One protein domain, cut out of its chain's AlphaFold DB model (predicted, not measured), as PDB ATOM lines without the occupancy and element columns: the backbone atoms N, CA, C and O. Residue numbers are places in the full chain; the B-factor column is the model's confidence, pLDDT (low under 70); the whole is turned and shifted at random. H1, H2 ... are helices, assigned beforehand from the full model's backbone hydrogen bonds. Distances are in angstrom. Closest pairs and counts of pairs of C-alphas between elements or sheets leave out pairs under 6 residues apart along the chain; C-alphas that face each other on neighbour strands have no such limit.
ATOM      1  N   GLU A   6      97.764 107.303 143.444       88.44
ATOM      2  CA  GLU A   6      98.607 107.698 144.577       88.44
ATOM      3  C   GLU A   6      97.887 108.621 145.563       88.44
ATOM      4  O   GLU A   6      97.960 108.404 146.774       88.44
ATOM      5  N   GLU A   7      97.159 109.626 145.071       89.50
ATOM      6  CA  GLU A   7      96.369 110.529 145.914       89.50
ATOM      7  C   GLU A   7      95.257 109.772 146.643       89.50
ATOM      8  O   GLU A   7      95.065 109.990 147.837       89.50
ATOM      9  N   ARG A   8      94.597 108.811 145.984       89.44
ATOM     10  CA  ARG A   8      93.584 107.956 146.624       89.44
ATOM     11  C   ARG A   8      94.176 107.122 147.763       89.44
ATOM     12  O   ARG A   8      93.575 107.034 148.833       89.44
ATOM     13  N   ARG A   9      95.362 106.531 147.564       91.12
ATOM     14  CA  ARG A   9      96.077 105.806 148.635       91.12
ATOM     15  C   ARG A   9      96.464 106.743 149.776       91.12
ATOM     16  O   ARG A   9      96.300 106.378 150.935       91.12
ATOM     17  N   PHE A  10      96.950 107.944 149.453       93.38
ATOM     18  CA  PHE A  10      97.290 108.954 150.451       93.38
ATOM     19  C   PHE A  10      96.073 109.357 151.288       93.38
ATOM     20  O   PHE A  10      96.179 109.342 152.507       93.38
ATOM     21  N   ILE A  11      94.934 109.672 150.661       92.38
ATOM     22  CA  ILE A  11      93.692 110.057 151.351       92.38
ATOM     23  C   ILE A  11      93.269 108.967 152.333       92.38
ATOM     24  O   ILE A  11      93.136 109.254 153.519       92.38
ATOM     25  N   ARG A  12      93.150 107.717 151.867       92.88
ATOM     26  CA  ARG A  12      92.725 106.594 152.713       92.88
ATOM     27  C   ARG A  12      93.644 106.415 153.923       92.88
ATOM     28  O   ARG A  12      93.179 106.398 155.058       92.88
ATOM     29  N   ASN A  13      94.954 106.349 153.684       91.31
ATOM     30  CA  ASN A  13      95.931 106.171 154.758       91.31
ATOM     31  C   ASN A  13      95.938 107.372 155.720       91.31
ATOM     32  O   ASN A  13      96.107 107.213 156.927       91.31
ATOM     33  N   TRP A  14      95.777 108.588 155.195       93.00
ATOM     34  CA  TRP A  14      95.778 109.801 156.003       93.00
ATOM     35  C   TRP A  14      94.519 109.937 156.857       93.00
ATOM     36  O   TRP A  14      94.613 110.354 158.008       93.00
ATOM     37  N   GLU A  15      93.352 109.559 156.339       91.19
ATOM     38  CA  GLU A  15      92.103 109.530 157.101       91.19
ATOM     39  C   GLU A  15      92.181 108.549 158.270       91.19
ATOM     40  O   GLU A  15      91.811 108.909 159.388       91.19
ATOM     41  N   GLU A  16      92.727 107.350 158.048       90.69
ATOM     42  CA  GLU A  16      92.980 106.376 159.115       90.69
ATOM     43  C   GLU A  16      93.895 106.951 160.202       90.69
ATOM     44  O   GLU A  16      93.559 106.903 161.386       90.69
ATOM     45  N   GLN A  17      95.008 107.579 159.816       88.19
ATOM     46  CA  GLN A  17      95.935 108.208 160.764       88.19
ATOM     47  C   GLN A  17      95.308 109.400 161.502       88.19
ATOM     48  O   GLN A  17      95.588 109.631 162.679       88.19
ATOM     49  N   ARG A  18      94.435 110.160 160.832       88.38
ATOM     50  CA  ARG A  18      93.756 111.329 161.398       88.38
ATOM     51  C   ARG A  18      92.660 110.948 162.394       88.38
ATOM     52  O   ARG A  18      92.429 111.733 163.314       88.38
ATOM     53  N   LYS A  19      92.025 109.774 162.264       89.38
ATOM     54  CA  LYS A  19      91.022 109.274 163.229       89.38
ATOM     55  C   LYS A  19      91.575 109.189 164.654       89.38
ATOM     56  O   LYS A  19      90.859 109.510 165.593       89.38
ATOM     57  N   GLY A  20      92.853 108.839 164.809       84.94
ATOM     58  CA  GLY A  20      93.534 108.826 166.111       84.94
ATOM     59  C   GLY A  20      93.798 110.217 166.704       84.94
ATOM     60  O   GLY A  20      94.186 110.328 167.864       84.94
ATOM     61  N   GLY A  21      93.589 111.288 165.933       90.31
ATOM     62  CA  GLY A  21      93.814 112.666 166.349       90.31
ATOM     63  C   GLY A  21      95.271 113.126 166.230       90.31
ATOM     64  O   GLY A  21      96.214 112.345 166.097       90.31
ATOM     65  N   LYS A  22      95.456 114.450 166.294       90.94
ATOM     66  CA  LYS A  22      96.770 115.100 166.156       90.94
ATOM     67  C   LYS A  22      97.751 114.668 167.245       90.94
ATOM     68  O   LYS A  22      98.916 114.444 166.945       90.94
ATOM     69  N   ALA A  23      97.290 114.563 168.492       89.81
ATOM     70  CA  ALA A  23      98.144 114.216 169.626       89.81
ATOM     71  C   ALA A  23      98.730 112.804 169.482       89.81
ATOM     72  O   ALA A  23      99.939 112.637 169.606       89.81
ATOM     73  N   THR A  24      97.901 111.820 169.129       92.44
ATOM     74  CA  THR A  24      98.326 110.430 168.909       92.44
ATOM     75  C   THR A  24      99.307 110.319 167.748       92.44
ATOM     76  O   THR A  24     100.351 109.685 167.887       92.44
ATOM     77  N   PHE A  25      99.025 110.992 166.625       93.38
ATOM     78  CA  PHE A  25      99.961 111.051 165.501       93.38
ATOM     79  C   PHE A  25     101.306 111.638 165.939       93.38
ATOM     80  O   PHE A  25     102.350 111.028 165.730       93.38
ATOM     81  N   VAL A  26     101.291 112.809 166.583       93.31
ATOM     82  CA  VAL A  26     102.523 113.469 167.019       93.31
ATOM     83  C   VAL A  26     103.286 112.586 168.001       93.31
ATOM     84  O   VAL A  26     104.487 112.444 167.828       93.31
ATOM     85  N   ALA A  27     102.626 111.944 168.965       93.19
ATOM     86  CA  ALA A  27     103.281 111.080 169.945       93.19
ATOM     87  C   ALA A  27     103.993 109.882 169.292       93.19
ATOM     88  O   ALA A  27     105.177 109.663 169.545       93.19
ATOM     89  N   ILE A  28     103.305 109.151 168.404       94.50
ATOM     90  CA  ILE A  28     103.869 107.969 167.730       94.50
ATOM     91  C   ILE A  28     105.062 108.361 166.851       94.50
ATOM     92  O   ILE A  28     106.127 107.746 166.932       94.50
ATOM     93  N   TYR A  29     104.910 109.406 166.035       94.06
ATOM     94  CA  TYR A  29     105.989 109.846 165.150       94.06
ATOM     95  C   TYR A  29     107.139 110.497 165.923       94.06
ATOM     96  O   TYR A  29     108.289 110.331 165.528       94.06
ATOM     97  N   THR A  30     106.858 111.172 167.043       96.31
ATOM     98  CA  THR A  30     107.902 111.740 167.907       96.31
ATOM     99  C   THR A  30     108.745 110.616 168.479       96.31
ATOM    100  O   THR A  30     109.965 110.701 168.447       96.31
ATOM    101  N   PHE A  31     108.122 109.535 168.950       96.56
ATOM    102  CA  PHE A  31     108.854 108.381 169.465       96.56
ATOM    103  C   PHE A  31     109.759 107.752 168.396       96.56
ATOM    104  O   PHE A  31     110.945 107.530 168.640       96.56
ATOM    105  N   GLY A  32     109.232 107.544 167.184       95.69
ATOM    106  CA  GLY A  32     110.015 107.024 166.061       95.69
ATOM    107  C   GLY A  32     111.185 107.936 165.677       95.69
ATOM    108  O   GLY A  32     112.325 107.480 165.583       95.69
ATOM    109  N   TYR A  33     110.933 109.237 165.503       97.19
ATOM    110  CA  TYR A  33     111.986 110.200 165.181       97.19
ATOM    111  C   TYR A  33     113.002 110.357 166.303       97.19
ATOM    112  O   TYR A  33     114.186 110.487 166.012       97.19
ATOM    113  N   PHE A  34     112.577 110.306 167.565       97.50
ATOM    114  CA  PHE A  34     113.475 110.396 168.708       97.50
ATOM    115  C   PHE A  34     114.511 109.275 168.673       97.50
ATOM    116  O   PHE A  34     115.703 109.562 168.731       97.50
ATOM    117  N   ILE A  35     114.074 108.022 168.501       97.06
ATOM    118  CA  ILE A  35     114.984 106.871 168.424       97.06
ATOM    119  C   ILE A  35     115.977 107.054 167.275       97.06
ATOM    120  O   ILE A  35     117.179 106.899 167.476       97.06
ATOM    121  N   ILE A  36     115.487 107.418 166.087       96.69
ATOM    122  CA  ILE A  36     116.329 107.583 164.895       96.69
ATOM    123  C   ILE A  36     117.354 108.703 165.100       96.69
ATOM    124  O   ILE A  36     118.545 108.485 164.887       96.69
ATOM    125  N   LEU A  37     116.917 109.887 165.532       96.06
ATOM    126  CA  LEU A  37     117.790 111.045 165.734       96.06
ATOM    127  C   LEU A  37     118.805 110.801 166.849       96.06
ATOM    128  O   LEU A  37     119.972 111.166 166.705       96.06
ATOM    129  N   PHE A  38     118.380 110.166 167.940       95.00
ATOM    130  CA  PHE A  38     119.258 109.842 169.054       95.00
ATOM    131  C   PHE A  38     120.325 108.825 168.637       95.00
ATOM    132  O   PHE A  38     121.512 109.075 168.836       95.00
ATOM    133  N   MET A  39     119.935 107.727 167.982       94.81
ATOM    134  CA  MET A  39     120.879 106.726 167.470       94.81
ATOM    135  C   MET A  39     121.831 107.313 166.427       94.81
ATOM    136  O   MET A  39     123.030 107.044 166.473       94.81
ATOM    137  N   MET A  40     121.327 108.162 165.528       94.50
ATOM    138  CA  MET A  40     122.157 108.861 164.549       94.50
ATOM    139  C   MET A  40     123.173 109.778 165.239       94.50
ATOM    140  O   MET A  40     124.344 109.775 164.876       94.50
ATOM    141  N   GLY A  41     122.754 110.512 166.269       90.81
ATOM    142  CA  GLY A  41     123.643 111.350 167.068       90.81
ATOM    143  C   GLY A  41     124.731 110.558 167.794       90.81
ATOM    144  O   GLY A  41     125.895 110.957 167.775       90.81
ATOM    145  N   VAL A  42     124.380 109.408 168.380       89.69
ATOM    146  CA  VAL A  42     125.346 108.502 169.021       89.69
ATOM    147  C   VAL A  42     126.338 107.961 167.993       89.69
ATOM    148  O   VAL A  42     127.542 107.994 168.238       89.69
ATOM    149  N   ALA A  43     125.856 107.519 166.828       90.25
ATOM    150  CA  ALA A  43     126.706 107.037 165.746       90.25
ATOM    151  C   ALA A  43     127.691 108.123 165.284       90.25
ATOM    152  O   ALA A  43     128.895 107.881 165.254       90.25
ATOM    153  N   VAL A  44     127.209 109.340 165.008       89.44
ATOM    154  CA  VAL A  44     128.068 110.483 164.651       89.44
ATOM    155  C   VAL A  44     129.110 110.746 165.742       89.44
ATOM    156  O   VAL A  44     130.285 110.931 165.430       89.44
ATOM    157  N   GLY A  45     128.714 110.688 167.016       85.81
ATOM    158  CA  GLY A  45     129.629 110.806 168.149       85.81
ATOM    159  C   GLY A  45     130.755 109.769 168.110       85.81
ATOM    160  O   GLY A  45     131.927 110.140 168.157       85.81
ATOM    161  N   LEU A  46     130.416 108.490 167.931       84.94
ATOM    162  CA  LEU A  46     131.386 107.390 167.857       84.94
ATOM    163  C   LEU A  46     132.360 107.538 166.676       84.94
ATOM    164  O   LEU A  46     133.564 107.351 166.850       84.94
ATOM    165  N   PHE A  47     131.866 107.911 165.492       85.88
ATOM    166  CA  PHE A  47     132.698 108.044 164.288       85.88
ATOM    167  C   PHE A  47     133.510 109.345 164.231       85.88
ATOM    168  O   PHE A  47     134.500 109.413 163.510       85.88
ATOM    169  N   SER A  48     133.141 110.364 165.011       83.69
ATOM    170  CA  SER A  48     133.883 111.631 165.095       83.69
ATOM    171  C   SER A  48     135.163 111.562 165.942       83.69
ATOM    172  O   SER A  48     135.898 112.544 166.029       83.69
ATOM    173  N   GLY A  49     135.448 110.419 166.578       76.38
ATOM    174  CA  GLY A  49     136.620 110.259 167.443       76.38
ATOM    175  C   GLY A  49     136.458 110.873 168.837       76.38
ATOM    176  O   GLY A  49     137.448 111.004 169.562       76.38
ATOM    177  N   LEU A  50     135.227 111.223 169.244       73.00
ATOM    178  CA  LEU A  50     134.906 111.611 170.620       73.00
ATOM    179  C   LEU A  50     135.174 110.425 171.558       73.00
ATOM    180  O   LEU A  50     134.322 109.573 171.795       73.00
ATOM    181  N   ARG A  51     136.393 110.380 172.105       65.50
ATOM    182  CA  ARG A  51     136.882 109.320 173.005       65.50
ATOM    183  C   ARG A  51     136.089 109.191 174.307       65.50
ATOM    184  O   ARG A  51     136.192 108.163 174.966       65.50
ATOM    185  N   PHE A  52     135.306 110.206 174.670       63.06
ATOM    186  CA  PHE A  52     134.496 110.222 175.881       63.06
ATOM    187  C   PHE A  52     133.072 110.666 175.565       63.06
ATOM    188  O   PHE A  52     132.768 111.856 175.493       63.06
ATOM    189  N   ILE A  53     132.180 109.689 175.420       69.06
ATOM    190  CA  ILE A  53     130.747 109.928 175.537       69.06
ATOM    191  C   ILE A  53     130.468 110.146 177.030       69.06
ATOM    192  O   ILE A  53     130.313 109.201 177.801       69.06
ATOM    193  N   SER A  54     130.481 111.406 177.462       83.06
ATOM    194  CA  SER A  54     130.160 111.772 178.840       83.06
ATOM    195  C   SER A  54     128.643 111.783 179.056       83.06
ATOM    196  O   SER A  54     127.871 112.040 178.130       83.06
ATOM    197  N   ILE A  55     128.198 111.530 180.292       85.06
ATOM    198  CA  ILE A  55     126.769 111.587 180.653       85.06
ATOM    199  C   ILE A  55     126.123 112.926 180.236       85.06
ATOM    200  O   ILE A  55     125.046 112.877 179.640       85.06
ATOM    201  N   PRO A  56     126.757 114.104 180.449       88.69
ATOM    202  CA  PRO A  56     126.213 115.381 179.980       88.69
ATOM    203  C   PRO A  56     126.027 115.462 178.460       88.69
ATOM    204  O   PRO A  56     125.080 116.082 177.982       88.69
ATOM    205  N   LEU A  57     126.915 114.832 177.688       86.81
ATOM    206  CA  LEU A  57     126.816 114.816 176.232       86.81
ATOM    207  C   LEU A  57     125.657 113.925 175.770       86.81
ATOM    208  O   LEU A  57     124.891 114.337 174.902       86.81
ATOM    209  N   ILE A  58     125.477 112.745 176.379       89.56
ATOM    210  CA  ILE A  58     124.340 111.858 176.072       89.56
ATOM    211  C   ILE A  58     123.015 112.533 176.423       89.56
ATOM    212  O   ILE A  58     122.083 112.500 175.621       89.56
ATOM    213  N   SER A  59     122.913 113.136 177.610       91.44
ATOM    214  CA  SER A  59     121.673 113.777 178.051       91.44
ATOM    215  C   SER A  59     121.338 115.001 177.196       91.44
ATOM    216  O   SER A  59     120.185 115.163 176.792       91.44
ATOM    217  N   GLY A  60     122.344 115.804 176.834       93.06
ATOM    218  CA  GLY A  60     122.196 116.899 175.877       93.06
ATOM    219  C   GLY A  60     121.727 116.408 174.506       93.06
ATOM    220  O   GLY A  60     120.777 116.955 173.945       93.06
ATOM    221  N   LEU A  61     122.325 115.327 173.995       93.56
ATOM    222  CA  LEU A  61     121.924 114.724 172.726       93.56
ATOM    223  C   LEU A  61     120.479 114.212 172.766       93.56
ATOM    224  O   LEU A  61     119.722 114.449 171.826       93.56
ATOM    225  N   ALA A  62     120.079 113.545 173.850       95.12
ATOM    226  CA  ALA A  62     118.713 113.067 174.030       95.12
ATOM    227  C   ALA A  62     117.707 114.229 174.052       95.12
ATOM    228  O   ALA A  62     116.674 114.154 173.388       95.12
ATOM    229  N   ALA A  63     118.022 115.326 174.748       96.19
ATOM    230  CA  ALA A  63     117.171 116.514 174.776       96.19
ATOM    231  C   ALA A  63     117.009 117.134 173.376       96.19
ATOM    232  O   ALA A  63     115.884 117.397 172.945       96.19
ATOM    233  N   VAL A  64     118.108 117.304 172.634       96.06
ATOM    234  CA  VAL A  64     118.077 117.830 171.257       96.06
ATOM    235  C   VAL A  64     117.297 116.900 170.325       96.06
ATOM    236  O   VAL A  64     116.456 117.371 169.557       96.06
ATOM    237  N   ALA A  65     117.522 115.587 170.412       96.94
ATOM    238  CA  ALA A  65     116.811 114.596 169.610       96.94
ATOM    239  C   ALA A  65     115.304 114.614 169.889       96.94
ATOM    240  O   ALA A  65     114.510 114.552 168.953       96.94
ATOM    241  N   LEU A  66     114.900 114.743 171.156       97.50
ATOM    242  CA  LEU A  66     113.492 114.790 171.541       97.50
ATOM    243  C   LEU A  66     112.808 116.055 171.017       97.50
ATOM    244  O   LEU A  66     111.749 115.967 170.397       97.50
ATOM    245  N   VAL A  67     113.424 117.225 171.209       97.50
ATOM    246  CA  VAL A  67     112.888 118.494 170.691       97.50
ATOM    247  C   VAL A  67     112.797 118.452 169.164       97.50
ATOM    248  O   VAL A  67     111.756 118.793 168.599       97.50
ATOM    249  N   GLY A  68     113.846 117.971 168.492       97.31
ATOM    250  CA  GLY A  68     113.860 117.797 167.040       97.31
ATOM    251  C   GLY A  68     112.755 116.858 166.554       97.31
ATOM    252  O   GLY A  68     112.039 117.189 165.608       97.31
ATOM    253  N   ALA A  69     112.554 115.729 167.234       97.69
ATOM    254  CA  ALA A  69     111.510 114.765 166.912       97.69
ATOM    255  C   ALA A  69     110.105 115.373 167.012       97.69
ATOM    256  O   ALA A  69     109.319 115.236 166.074       97.69
ATOM    257  N   VAL A  70     109.819 116.112 168.091       97.06
ATOM    258  CA  VAL A  70     108.541 116.816 168.265       97.06
ATOM    259  C   VAL A  70     108.316 117.799 167.116       97.06
ATOM    260  O   VAL A  70     107.268 117.763 166.466       97.06
ATOM    261  N   VAL A  71     109.303 118.650 166.818       97.38
ATOM    262  CA  VAL A  71     109.206 119.647 165.739       97.38
ATOM    263  C   VAL A  71     108.943 118.976 164.388       97.38
ATOM    264  O   VAL A  71     108.040 119.398 163.662       97.38
ATOM    265  N   LEU A  72     109.672 117.904 164.066       96.88
ATOM    266  CA  LEU A  72     109.497 117.159 162.819       96.88
ATOM    267  C   LEU A  72     108.113 116.514 162.722       96.88
ATOM    268  O   LEU A  72     107.461 116.643 161.685       96.88
ATOM    269  N   SER A  73     107.621 115.882 163.788       95.81
ATOM    270  CA  SER A  73     106.278 115.290 163.806       95.81
ATOM    271  C   SER A  73     105.179 116.333 163.631       95.81
ATOM    272  O   SER A  73     104.236 116.124 162.863       95.81
ATOM    273  N   PHE A  74     105.305 117.488 164.290       95.19
ATOM    274  CA  PHE A  74     104.373 118.599 164.100       95.19
ATOM    275  C   PHE A  74     104.407 119.128 162.665       95.19
ATOM    276  O   PHE A  74     103.351 119.345 162.062       95.19
ATOM    277  N   TRP A  75     105.597 119.323 162.099       96.19
ATOM    278  CA  TRP A  75     105.746 119.795 160.727       96.19
ATOM    279  C   TRP A  75     105.185 118.794 159.709       96.19
ATOM    280  O   TRP A  75     104.468 119.184 158.783       96.19
ATOM    281  N   GLN A  76     105.424 117.499 159.918       95.00
ATOM    282  CA  GLN A  76     104.885 116.431 159.084       95.00
ATOM    283  C   GLN A  76     103.353 116.414 159.105       95.00
ATOM    284  O   GLN A  76     102.731 116.371 158.041       95.00
ATOM    285  N   TRP A  77     102.741 116.538 160.289       94.31
ATOM    286  CA  TRP A  77     101.287 116.665 160.408       94.31
ATOM    287  C   TRP A  77     100.756 117.841 159.585       94.31
ATOM    288  O   TRP A  77      99.812 117.687 158.810       94.31
ATOM    289  N   GLN A  78     101.380 119.018 159.709       94.69
ATOM    290  CA  GLN A  78     100.978 120.211 158.959       94.69
ATOM    291  C   GLN A  78     101.095 120.001 157.447       94.69
ATOM    292  O   GLN A  78     100.196 120.373 156.694       94.69
ATOM    293  N   ARG A  79     102.182 119.373 156.985       94.31
ATOM    294  CA  ARG A  79     102.388 119.073 155.565       94.31
ATOM    295  C   ARG A  79     101.319 118.120 155.030       94.31
ATOM    296  O   ARG A  79     100.778 118.366 153.953       94.31
ATOM    297  N   HIS A  80     100.995 117.069 155.776       93.25
ATOM    298  CA  HIS A  80      99.956 116.117 155.390       93.25
ATOM    299  C   HIS A  80      98.559 116.754 155.404       93.25
ATOM    300  O   HIS A  80      97.813 116.574 154.444       93.25
ATOM    301  N   GLN A  81      98.234 117.580 156.406       93.38
ATOM    302  CA  GLN A  81      96.979 118.342 156.430       93.38
ATOM    303  C   GLN A  81      96.853 119.283 155.229       93.38
ATOM    304  O   GLN A  81      95.820 119.292 154.566       93.38
ATOM    305  N   LYS A  82      97.913 120.030 154.897       93.94
ATOM    306  CA  LYS A  82      97.918 120.919 153.725       93.94
ATOM    307  C   LYS A  82      97.734 120.145 152.419       93.94
ATOM    308  O   LYS A  82      96.981 120.588 151.557       93.94
ATOM    309  N   LYS A  83      98.401 118.993 152.272       93.00
ATOM    310  CA  LYS A  83      98.244 118.129 151.091       93.00
ATOM    311  C   LYS A  83      96.810 117.609 150.981       93.00
ATOM    312  O   LYS A  83      96.232 117.687 149.906       93.00
ATOM    313  N   PHE A  84      96.236 117.140 152.086       92.94
ATOM    314  CA  PHE A  84      94.854 116.670 152.132       92.94
ATOM    315  C   PHE A  84      93.859 117.777 151.767       92.94
ATOM    316  O   PHE A  84      93.070 117.601 150.847       92.94
ATOM    317  N   ALA A  85      93.955 118.945 152.410       92.06
ATOM    318  CA  ALA A  85      93.080 120.084 152.134       92.06
ATOM    319  C   ALA A  85      93.136 120.515 150.661       92.06
ATOM    320  O   ALA A  85      92.095 120.763 150.061       92.06
ATOM    321  N   ARG A  86      94.332 120.531 150.057       93.19
ATOM    322  CA  ARG A  86      94.506 120.857 148.637       93.19
ATOM    323  C   ARG A  86      93.801 119.860 147.713       93.19
ATOM    324  O   ARG A  86      93.202 120.286 146.733       93.19
ATOM    325  N   ILE A  87      93.883 118.558 148.002       90.75
ATOM    326  CA  ILE A  87      93.235 117.531 147.171       90.75
ATOM    327  C   ILE A  87      91.711 117.656 147.264       90.75
ATOM    328  O   ILE A  87      91.042 117.657 146.238       90.75
ATOM    329  N   ILE A  88      91.172 117.838 148.473       89.38
ATOM    330  CA  ILE A  88      89.727 117.989 148.683       89.38
ATOM    331  C   ILE A  88      89.192 119.280 148.048       89.38
ATOM    332  O   ILE A  88      88.168 119.242 147.379       89.38
ATOM    333  N   GLN A  89      89.889 120.412 148.199       90.06
ATOM    334  CA  GLN A  89      89.489 121.672 147.558       90.06
ATOM    335  C   GLN A  89      89.447 121.559 146.032       90.06
ATOM    336  O   GLN A  89      88.541 122.108 145.412       90.06
ATOM    337  N   ARG A  90      90.405 120.840 145.434       89.50
ATOM    338  CA  ARG A  90      90.417 120.581 143.991       89.50
ATOM    339  C   ARG A  90      89.211 119.742 143.567       89.50
ATOM    340  O   ARG A  90      88.570 120.095 142.591       89.50
ATOM    341  N   GLU A  91      88.885 118.690 144.313       86.50
ATOM    342  CA  GLU A  91      87.718 117.846 144.017       86.50
ATOM    343  C   GLU A  91      86.389 118.594 144.139       86.50
ATOM    344  O   GLU A  91      85.539 118.459 143.270       86.50
ATOM    345  N   ILE A  92      86.219 119.433 145.166       85.94
ATOM    346  CA  ILE A  92      85.006 120.255 145.304       85.94
ATOM    347  C   ILE A  92      84.880 121.225 144.121       85.94
ATOM    348  O   ILE A  92      83.822 121.313 143.511       85.94
ATOM    349  N   ALA A  93      85.968 121.915 143.761       86.56
ATOM    350  CA  ALA A  93      85.960 122.869 142.654       86.56
ATOM    351  C   ALA A  93      85.695 122.211 141.287       86.56
ATOM    352  O   ALA A  93      85.094 122.837 140.420       86.56
ATOM    353  N   GLU A  94      86.148 120.971 141.078       83.69
ATOM    354  CA  GLU A  94      85.861 120.206 139.858       83.69
ATOM    355  C   GLU A  94      84.438 119.617 139.862       83.69
ATOM    356  O   GLU A  94      83.809 119.559 138.807       83.69
ATOM    357  N   GLY A  95      83.910 119.234 141.030       75.62
ATOM    358  CA  GLY A  95      82.533 118.762 141.195       75.62
ATOM    359  C   GLY A  95      81.486 119.851 140.945       75.62
ATOM    360  O   GLY A  95      80.516 119.598 140.237       75.62
ATOM    361  N   ASP A  96      81.723 121.075 141.428       63.69
ATOM    362  CA  ASP A  96      80.857 122.242 141.178       63.69
ATOM    363  C   ASP A  96      80.865 122.698 139.706       63.69
ATOM    364  O   ASP A  96      79.956 123.393 139.270       63.69
ATOM    365  N   GLN A  97      81.882 122.327 138.918       61.03
ATOM    366  CA  GLN A  97      81.943 122.626 137.478       61.03
ATOM    367  C   GLN A  97      81.218 121.588 136.608       61.03
ATOM    368  O   GLN A  97      81.032 121.820 135.413       61.03
ATOM    369  N   GLN A  98      80.865 120.433 137.177       54.53
ATOM    370  CA  GLN A  98      80.174 119.339 136.484       54.53
ATOM    371  C   GLN A  98      78.693 119.211 136.881       54.53
ATOM    372  O   GLN A  98      77.989 118.397 136.279       54.53
TER     373      GLN A  98
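What this domain is: This is residues 6 to 98 of the 99 residues of an uncharacterized protein of Phnomibacter ginsenosidimutans (UniProt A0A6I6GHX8). One long helix, H3, makes most of the length, and H2 crosses it slantwise to form an open-angled helical hairpin, while the short helix H1 turns away from H2 and crosses H3 farther along, on the same side of H3 as H2. Residues 89 to 98, of which 89 to 95 belong to H3, stick out at one end, and residues 46 to 52, near the turn between H2 and H3, stand free as well. The printed part has 93 residues with three named helices, in the order H1, H2, H3, and no named strand; its class is all helix. The whole is extended, a rod in outline, with a radius of gyration of the C-alphas of 19.1 A and spans of 68 by 23 by 17 A.

Where its parts are: H3, the longest helix, holds residues 55 to 95 and measures 59.7 A from C-alpha 55 at (126.769, 111.587, 180.653) to C-alpha 95 at (82.533, 118.762, 141.195). H2 holds residues 21 to 47 and measures 39.2 A from first to last C-alpha. H1 holds residues 6 to 19 and measures 20.2 A, beginning with C-alpha 6 at (98.607, 107.698, 144.577).

How they stand to each other: H3 touches H2 with residues 58 to 77 alone, and the closest C-alphas are those of Thr 30 and Ala 69, 4.8 A apart. H2 and H3 form a helical hairpin, running opposite ways at a steep tilt of 44 degrees. H3 touches H1 with residues 80 to 87 alone; the closest C-alphas, those of Ile 11 and Phe 84, are 6.8 A apart. H1 and H3 run opposite ways at a steep tilt of 61 degrees. H1 and H2 are close but not clearly touching, and their closest C-alphas, those of Gln 17 and Phe 25, are 6.8 A apart. Their lines are about perpendicular, at 75 degrees. In H1, H2 and H3 every O i to N i+4 pair is within hydrogen-bond range.

The domain as a whole: The two C-alphas farthest apart are those of Arg 51 and Gln 98, at 68.2 A. Without the stretches that stand free, the body has 76 residues and spans 50 by 22 by 16 A. The printed part has no cut. The link from H1 to H2 is tight, with 1 residue, and the link from H2 to H3 is short, with 7 residues. The mean pLDDT of the printed part is 89.7, and the model's confidence is under 70 at residues 51 to 53 and 96 to 98.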